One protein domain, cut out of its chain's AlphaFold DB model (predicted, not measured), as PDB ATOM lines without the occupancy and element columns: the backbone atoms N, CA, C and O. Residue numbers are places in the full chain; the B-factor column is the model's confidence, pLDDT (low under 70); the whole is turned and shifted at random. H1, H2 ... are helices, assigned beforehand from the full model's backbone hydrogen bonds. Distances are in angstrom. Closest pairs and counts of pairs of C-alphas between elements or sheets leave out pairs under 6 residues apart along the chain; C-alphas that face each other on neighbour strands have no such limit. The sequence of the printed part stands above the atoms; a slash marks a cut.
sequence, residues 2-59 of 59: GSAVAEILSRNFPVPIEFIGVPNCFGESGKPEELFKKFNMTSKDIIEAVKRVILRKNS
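What this domain is: This is residues 2 to 59 of the 59 residues of an uncharacterized protein of Candidatus Woesebacteria bacterium CG22_combo_CG10-13_8_21_14_all_39_10 (UniProt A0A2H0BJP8). The model is a loose, rather flat S of three passes: the longest helix, H3, forms one long side, H1 forms the other side at one end, and between them a long unnamed link runs back through the middle. H1 and H3 run in much the same direction, with open space between them but for this link, and the short helix H2 lies at the opposite end of the long axis from the close of H3, just before H3 in the chain. The printed part has 58 residues with three named helices, in the order H1, H2, H3, and no named strand, and its class is all helix. It is loose, with a radius of gyration of the C-alphas of 14.0 A, and the C-alphas span 40 by 22 by 12 A, only just flat.

How they stand to each other: Start with H3, residues 43 to 57, which touches no helix. Just before it, H2, residues 32 to 38, is near H3: 5 pairs of their C-alphas lie within 10 A, though no pair lies within 8 A. A tight link of 4 residues, 39 to 42, joins H2 to H3. Now turn to H1, residues 2 to 12: it is apart from H3 and from H2, with no C-alpha of either within 8 A of it. In the backbones of H1, H2 and H3, every O i to N i+4 pair is within hydrogen-bond range.

Where its parts are: Find C-alpha 43 at (30.927, -18.390, 17.791); from there H3 runs 21.5 A to C-alpha 57 at (37.291, -23.222, 37.705), with z rising from end to end. H1 begins at C-alpha 2, at (39.543, -33.121, 22.487), and runs 15.7 A to C-alpha 12, also with z rising. Read on through Ile 20, whose C-alpha is at (32.855, -28.535, 21.539), and compare it with the mean of the C-alphas, (32.986, -28.146, 23.064). H2 begins at C-alpha 32, at (27.718, -25.408, 6.326), and ends at C-alpha 38.

The domain as a whole: Look at Ser 29 and Ser 59 for the two C-alphas farthest apart, 41.2 A; the first and last printed C-alphas, of Gly 2 and Ser 59, are 22.8 A apart. The link from H1 to H2 is long, with 19 residues, 13 to 31, and its C-alphas lie 2 to 22 A from the mean of the C-alphas. The printed part has no cut, and Ser 59 is the chain's last residue. The mean pLDDT of the printed part is 82.9; the model's confidence is low, under 70, at residue 24, residues 26 to 29 and residues 58 to 59.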
ATOM      1  N   GLY A   2      39.769 -33.515  21.083       83.75
ATOM      2  CA  GLY A   2      39.543 -33.121  22.487       83.75
ATOM      3  C   GLY A   2      39.833 -34.218  23.525       83.75
ATOM      4  O   GLY A   2      40.307 -33.926  24.615       83.75
ATOM      5  N   SER A   3      39.601 -35.490  23.181       86.56
ATOM      6  CA  SER A   3      39.814 -36.630  24.086       86.56
ATOM      7  C   SER A   3      41.275 -36.814  24.495       86.56
ATOM      8  O   SER A   3      41.547 -37.080  25.658       86.56
ATOM      9  N   ALA A   4      42.215 -36.607  23.569       90.62
ATOM     10  CA  ALA A   4      43.645 -36.723  23.851       90.62
ATOM     11  C   ALA A   4      44.106 -35.670  24.873       90.62
ATOM     12  O   ALA A   4      44.869 -35.968  25.789       90.62
ATOM     13  N   VAL A   5      43.589 -34.443  24.752       89.12
ATOM     14  CA  VAL A   5      43.876 -33.360  25.702       89.12
ATOM     15  C   VAL A   5      43.280 -33.678  27.076       89.12
ATOM     16  O   VAL A   5      43.954 -33.518  28.090       89.12
ATOM     17  N   ALA A   6      42.049 -34.192  27.120       91.56
ATOM     18  CA  ALA A   6      41.400 -34.573  28.372       91.56
ATOM     19  C   ALA A   6      42.083 -35.752  29.081       91.56
ATOM     20  O   ALA A   6      42.168 -35.758  30.308       91.56
ATOM     21  N   GLU A   7      42.628 -36.718  28.341       92.75
ATOM     22  CA  GLU A   7      43.381 -37.830  28.927       92.75
ATOM     23  C   GLU A   7      44.653 -37.335  29.631       92.75
ATOM     24  O   GLU A   7      44.930 -37.715  30.768       92.75
ATOM     25  N   ILE A   8      45.401 -36.430  28.997       94.25
ATOM     26  CA  ILE A   8      46.627 -35.876  29.584       94.25
ATOM     27  C   ILE A   8      46.301 -34.996  30.796       94.25
ATOM     28  O   ILE A   8      46.947 -35.133  31.838       94.25
ATOM     29  N   LEU A   9      45.299 -34.120  30.686       91.94
ATOM     30  CA  LEU A   9      44.902 -33.229  31.779       91.94
ATOM     31  C   LEU A   9      44.339 -34.005  32.972       91.94
ATOM     32  O   LEU A   9      44.720 -33.726  34.101       91.94
ATOM     33  N   SER A  10      43.514 -35.031  32.746       91.31
ATOM     34  CA  SER A  10      42.965 -35.839  33.846       91.31
ATOM     35  C   SER A  10      44.041 -36.580  34.648       91.31
ATOM     36  O   SER A  10      43.869 -36.763  35.851       91.31
ATOM     37  N   ARG A  11      45.160 -36.964  34.019       93.38
ATOM     38  CA  ARG A  11      46.278 -37.642  34.696       93.38
ATOM     39  C   ARG A  11      47.275 -36.696  35.364       93.38
ATOM     40  O   ARG A  11      47.812 -37.049  36.405       93.38
ATOM     41  N   ASN A  12      47.559 -35.541  34.760       95.00
ATOM     42  CA  ASN A  12      48.659 -34.672  35.207       95.00
ATOM     43  C   ASN A  12      48.188 -33.426  35.964       95.00
ATOM     44  O   ASN A  12      48.855 -32.991  36.898       95.00
ATOM     45  N   PHE A  13      47.074 -32.821  35.546       92.06
ATOM     46  CA  PHE A  13      46.581 -31.573  36.122       92.06
ATOM     47  C   PHE A  13      45.075 -31.420  35.855       92.06
ATOM     48  O   PHE A  13      44.686 -30.849  34.827       92.06
ATOM     49  N   PRO A  14      44.214 -31.967  36.736       89.31
ATOM     50  CA  PRO A  14      42.779 -31.981  36.507       89.31
ATOM     51  C   PRO A  14      42.239 -30.552  36.534       89.31
ATOM     52  O   PRO A  14      42.256 -29.870  37.556       89.31
ATOM     53  N   VAL A  15      41.750 -30.105  35.381       91.25
ATOM     54  CA  VAL A  15      41.101 -28.807  35.201       91.25
ATOM     55  C   VAL A  15      39.749 -28.999  34.527       91.25
ATOM     56  O   VAL A  15      39.565 -29.976  33.798       91.25
ATOM     57  N   PRO A  16      38.794 -28.076  34.731       91.31
ATOM     58  CA  PRO A  16      37.532 -28.106  34.009       91.31
ATOM     59  C   PRO A  16      37.761 -28.014  32.497       91.31
ATOM     60  O   PRO A  16      38.469 -27.129  32.017       91.31
ATOM     61  N   ILE A  17      37.143 -28.926  31.746       91.25
ATOM     62  CA  ILE A  17      37.219 -29.011  30.283       91.25
ATOM     63  C   ILE A  17      35.789 -29.029  29.743       91.25
ATOM     64  O   ILE A  17      34.919 -29.677  30.324       91.25
ATOM     65  N   GLU A  18      35.550 -28.347  28.624       90.25
ATOM     66  CA  GLU A  18      34.306 -28.465  27.860       90.25
ATOM     67  C   GLU A  18      34.627 -28.926  26.442       90.25
ATOM     68  O   GLU A  18      35.528 -28.402  25.784       90.25
ATOM     69  N   PHE A  19      33.884 -29.924  25.977       88.44
ATOM     70  CA  PHE A  19      34.013 -30.446  24.628       88.44
ATOM     71  C   PHE A  19      33.057 -29.711  23.697       88.44
ATOM     72  O   PHE A  19      31.847 -29.732  23.900       88.44
ATOM     73  N   ILE A  20      33.613 -29.107  22.650       85.12
ATOM     74  CA  ILE A  20      32.855 -28.535  21.539       85.12
ATOM     75  C   ILE A  20      33.209 -29.367  20.315       85.12
ATOM     76  O   ILE A  20      34.367 -29.432  19.901       85.12
ATOM     77  N   GLY A  21      32.227 -30.081  19.790       81.56
ATOM     78  CA  GLY A  21      32.439 -31.118  18.794       81.56
ATOM     79  C   GLY A  21      31.119 -31.515  18.165       81.56
ATOM     80  O   GLY A  21      30.057 -31.196  18.696       81.56
ATOM     81  N   VAL A  22      31.191 -32.145  16.991       78.81
ATOM     82  CA  VAL A  22      29.976 -32.586  16.310       78.81
ATOM     83  C   VAL A  22      29.375 -33.662  17.216       78.81
ATOM     84  O   VAL A  22      30.103 -34.591  17.586       78.81
ATOM     85  N   PRO A  23      28.108 -33.534  17.647       72.06
ATOM     86  CA  PRO A  23      27.441 -34.596  18.385       72.06
ATOM     87  C   PRO A  23      27.458 -35.878  17.549       72.06
ATOM     88  O   PRO A  23      27.648 -35.819  16.338       72.06
ATOM     89  N   ASN A  24      27.273 -37.034  18.186       65.62
ATOM     90  CA  ASN A  24      27.286 -38.344  17.525       65.62
ATOM     91  C   ASN A  24      26.092 -38.519  16.561       65.62
ATOM     92  O   ASN A  24      25.191 -39.317  16.799       65.62
ATOM     93  N   CYS A  25      26.094 -37.756  15.476       70.25
ATOM     94  CA  CYS A  25      25.109 -37.705  14.416       70.25
ATOM     95  C   CYS A  25      25.840 -37.894  13.086       70.25
ATOM     96  O   CYS A  25      26.954 -37.402  12.893       70.25
ATOM     97  N   PHE A  26      25.205 -38.608  12.161       67.31
ATOM     98  CA  PHE A  26      25.722 -38.740  10.804       67.31
ATOM     99  C   PHE A  26      25.708 -37.385  10.093       67.31
ATOM    100  O   PHE A  26      24.834 -36.554  10.341       67.31
ATOM    101  N   GLY A  27      26.693 -37.166   9.217       65.12
ATOM    102  CA  GLY A  27      26.807 -35.941   8.435       65.12
ATOM    103  C   GLY A  27      25.572 -35.750   7.563       65.12
ATOM    104  O   GLY A  27      25.346 -36.500   6.616       65.12
ATOM    105  N   GLU A  28      24.760 -34.756   7.898       65.62
ATOM    106  CA  GLU A  28      23.622 -34.370   7.079       65.62
ATOM    107  C   GLU A  28      24.105 -33.531   5.895       65.62
ATOM    108  O   GLU A  28      24.967 -32.661   6.025       65.62
ATOM    109  N   SER A  29      23.539 -33.794   4.717       69.31
ATOM    110  CA  SER A  29      23.780 -32.963   3.539       69.31
ATOM    111  C   SER A  29      23.004 -31.657   3.696       69.31
ATOM    112  O   SER A  29      21.777 -31.651   3.658       69.31
ATOM    113  N   GLY A  30      23.715 -30.553   3.900       72.56
ATOM    114  CA  GLY A  30      23.131 -29.232   4.114       72.56
ATOM    115  C   GLY A  30      24.174 -28.130   3.979       72.56
ATOM    116  O   GLY A  30      25.368 -28.402   3.831       72.56
ATOM    117  N   LYS A  31      23.738 -26.865   4.011       79.31
ATOM    118  CA  LYS A  31      24.667 -25.730   3.969       79.31
ATOM    119  C   LYS A  31      25.516 -25.708   5.250       79.31
ATOM    120  O   LYS A  31      24.958 -25.888   6.334       79.31
ATOM    121  N   PRO A  32      26.826 -25.412   5.164       73.56
ATOM    122  CA  PRO A  32      27.718 -25.408   6.326       73.56
ATOM    123  C   PRO A  32      27.193 -24.559   7.490       73.56
ATOM    124  O   PRO A  32      27.248 -24.976   8.640       73.56
ATOM    125  N   GLU A  33      26.613 -23.393   7.198       74.25
ATOM    126  CA  GLU A  33      26.091 -22.458   8.204       74.25
ATOM    127  C   GLU A  33      24.910 -23.011   9.014       74.25
ATOM    128  O   GLU A  33      24.782 -22.724  10.205       74.25
ATOM    129  N   GLU A  34      24.046 -23.808   8.386       76.00
ATOM    130  CA  GLU A  34      22.911 -24.450   9.055       76.00
ATOM    131  C   GLU A  34      23.386 -25.619   9.914       76.00
ATOM    132  O   GLU A  34      22.922 -25.783  11.041       76.00
ATOM    133  N   LEU A  35      24.374 -26.370   9.422       74.56
ATOM    134  CA  LEU A  35      25.016 -27.442  10.174       74.56
ATOM    135  C   LEU A  35      25.737 -26.891  11.412       74.56
ATOM    136  O   LEU A  35      25.544 -27.413  12.505       74.56
ATOM    137  N   PHE A  36      26.484 -25.788  11.295       74.38
ATOM    138  CA  PHE A  36      27.141 -25.160  12.449       74.38
ATOM    139  C   PHE A  36      26.148 -24.661  13.503       74.38
ATOM    140  O   PHE A  36      26.415 -24.797  14.696       74.38
ATOM    141  N   LYS A  37      24.995 -24.123  13.084       75.62
ATOM    142  CA  LYS A  37      23.905 -23.770  14.008       75.62
ATOM    143  C   LYS A  37      23.294 -25.004  14.664       75.62
ATOM    144  O   LYS A  37      23.056 -24.984  15.863       75.62
ATOM    145  N   LYS A  38      23.053 -26.071  13.899       74.69
ATOM    146  CA  LYS A  38      22.441 -27.316  14.392       74.69
ATOM    147  C   LYS A  38      23.350 -28.075  15.360       74.69
ATOM    148  O   LYS A  38      22.861 -28.731  16.273       74.69
ATOM    149  N   PHE A  39      24.661 -27.977  15.166       75.94
ATOM    150  CA  PHE A  39      25.667 -28.610  16.015       75.94
ATOM    151  C   PHE A  39      26.172 -27.711  17.148       75.94
ATOM    152  O   PHE A  39      27.139 -28.081  17.811       75.94
ATOM    153  N   ASN A  40      25.543 -26.551  17.378       76.56
ATOM    154  CA  ASN A  40      25.936 -25.581  18.406       76.56
ATOM    155  C   ASN A  40      27.443 -25.272  18.360       76.56
ATOM    156  O   ASN A  40      28.149 -25.264  19.368       76.56
ATOM    157  N   MET A  41      27.948 -25.066  17.147       78.25
ATOM    158  CA  MET A  41      29.344 -24.741  16.858       78.25
ATOM    159  C   MET A  41      29.514 -23.291  16.421       78.25
ATOM    160  O   MET A  41      30.543 -22.920  15.854       78.25
ATOM    161  N   THR A  42      28.502 -22.453  16.631       83.81
ATOM    162  CA  THR A  42      28.633 -21.046  16.282       83.81
ATOM    163  C   THR A  42      29.544 -20.345  17.282       83.81
ATOM    164  O   THR A  42      29.722 -20.786  18.419       83.81
ATOM    165  N   SER A  43      30.092 -19.193  16.896       85.56
ATOM    166  CA  SER A  43      30.927 -18.390  17.791       85.56
ATOM    167  C   SER A  43      30.227 -18.063  19.117       85.56
ATOM    168  O   SER A  43      30.890 -17.946  20.143       85.56
ATOM    169  N   LYS A  44      28.891 -17.950  19.118       87.19
ATOM    170  CA  LYS A  44      28.102 -17.721  20.336       87.19
ATOM    171  C   LYS A  44      28.154 -18.924  21.276       87.19
ATOM    172  O   LYS A  44      28.441 -18.740  22.455       87.19
ATOM    173  N   ASP A  45      27.966 -20.129  20.747       86.94
ATOM    174  CA  ASP A  45      28.014 -21.369  21.529       86.94
ATOM    175  C   ASP A  45      29.404 -21.597  22.137       86.94
ATOM    176  O   ASP A  45      29.526 -21.997  23.295       86.94
ATOM    177  N   ILE A  46      30.466 -21.269  21.387       88.19
ATOM    178  CA  ILE A  46      31.847 -21.340  21.884       88.19
ATOM    179  C   ILE A  46      32.051 -20.372  23.053       88.19
ATOM    180  O   ILE A  46      32.618 -20.749  24.077       88.19
ATOM    181  N   ILE A  47      31.564 -19.133  22.937       90.75
ATOM    182  CA  ILE A  47      31.652 -18.143  24.019       90.75
ATOM    183  C   ILE A  47      30.904 -18.631  25.266       90.75
ATOM    184  O   ILE A  47      31.399 -18.475  26.382       90.75
ATOM    185  N   GLU A  48      29.725 -19.230  25.103       90.50
ATOM    186  CA  GLU A  48      28.966 -19.787  26.225       90.50
ATOM    187  C   GLU A  48      29.687 -20.964  26.886       90.50
ATOM    188  O   GLU A  48      29.803 -20.995  28.112       90.50
ATOM    189  N   ALA A  49      30.234 -21.886  26.095       89.81
ATOM    190  CA  ALA A  49      31.053 -22.992  26.583       89.81
ATOM    191  C   ALA A  49      32.265 -22.494  27.390       89.81
ATOM    192  O   ALA A  49      32.512 -22.976  28.496       89.81
ATOM    193  N   VAL A  50      32.969 -21.470  26.898       90.44
ATOM    194  CA  VAL A  50      34.089 -20.842  27.619       90.44
ATOM    195  C   VAL A  50      33.627 -20.253  28.954       90.44
ATOM    196  O   VAL A  50      34.252 -20.509  29.984       90.44
ATOM    197  N   LYS A  51      32.509 -19.515  28.974       92.12
ATOM    198  CA  LYS A  51      31.946 -18.968  30.221       92.12
ATOM    199  C   LYS A  51      31.608 -20.074  31.225       92.12
ATOM    200  O   LYS A  51      31.934 -19.932  32.401       92.12
ATOM    201  N   ARG A  52      31.016 -21.189  30.774       90.31
ATOM    202  CA  ARG A  52      30.710 -22.350  31.631       90.31
ATOM    203  C   ARG A  52      31.969 -22.960  32.254       90.31
ATOM    204  O   ARG A  52      31.973 -23.234  33.451       90.31
ATOM    205  N   VAL A  53      33.040 -23.134  31.479       91.38
ATOM    206  CA  VAL A  53      34.321 -23.679  31.980       91.38
ATOM    207  C   VAL A  53      34.960 -22.762  33.013       91.38
ATOM    208  O   VAL A  53      35.410 -23.233  34.056       91.38
ATOM    209  N   ILE A  54      34.981 -21.453  32.750       91.88
ATOM    210  CA  ILE A  54      35.563 -20.468  33.669       91.88
ATOM    211  C   ILE A  54      34.812 -20.462  35.005       91.88
ATOM    212  O   ILE A  54      35.449 -20.426  36.053       91.88
ATOM    213  N   LEU A  55      33.478 -20.560  34.983       91.94
ATOM    214  CA  LEU A  55      32.677 -20.652  36.208       91.94
ATOM    215  C   LEU A  55      33.037 -21.890  37.042       91.94
ATOM    216  O   LEU A  55      33.211 -21.777  38.252       91.94
ATOM    217  N   ARG A  56      33.233 -23.050  36.399       89.31
ATOM    218  CA  ARG A  56      33.632 -24.296  37.081       89.31
ATOM    219  C   ARG A  56      35.037 -24.241  37.684       89.31
ATOM    220  O   ARG A  56      35.321 -25.001  38.598       89.31
ATOM    221  N   LYS A  57      35.924 -23.379  37.176       83.44
ATOM    222  CA  LYS A  57      37.291 -23.222  37.705       83.44
ATOM    223  C   LYS A  57      37.315 -22.563  39.088       83.44
ATOM    224  O   LYS A  57      38.247 -22.800  39.844       83.44
ATOM    225  N   ASN A  58      36.317 -21.736  39.392       67.44
ATOM    226  CA  ASN A  58      36.234 -20.969  40.636       67.44
ATOM    227  C   ASN A  58      35.257 -21.582  41.660       67.44
ATOM    228  O   ASN A  58      34.890 -20.892  42.609       67.44
ATOM    229  N   SER A  59      34.784 -22.815  41.431       54.59
ATOM    230  CA  SER A  59      33.899 -23.554  42.349       54.59
ATOM    231  C   SER A  59      34.683 -24.476  43.274       54.59
ATOM    232  O   SER A  59      35.751 -24.959  42.839       54.59
TER     233      SER A  59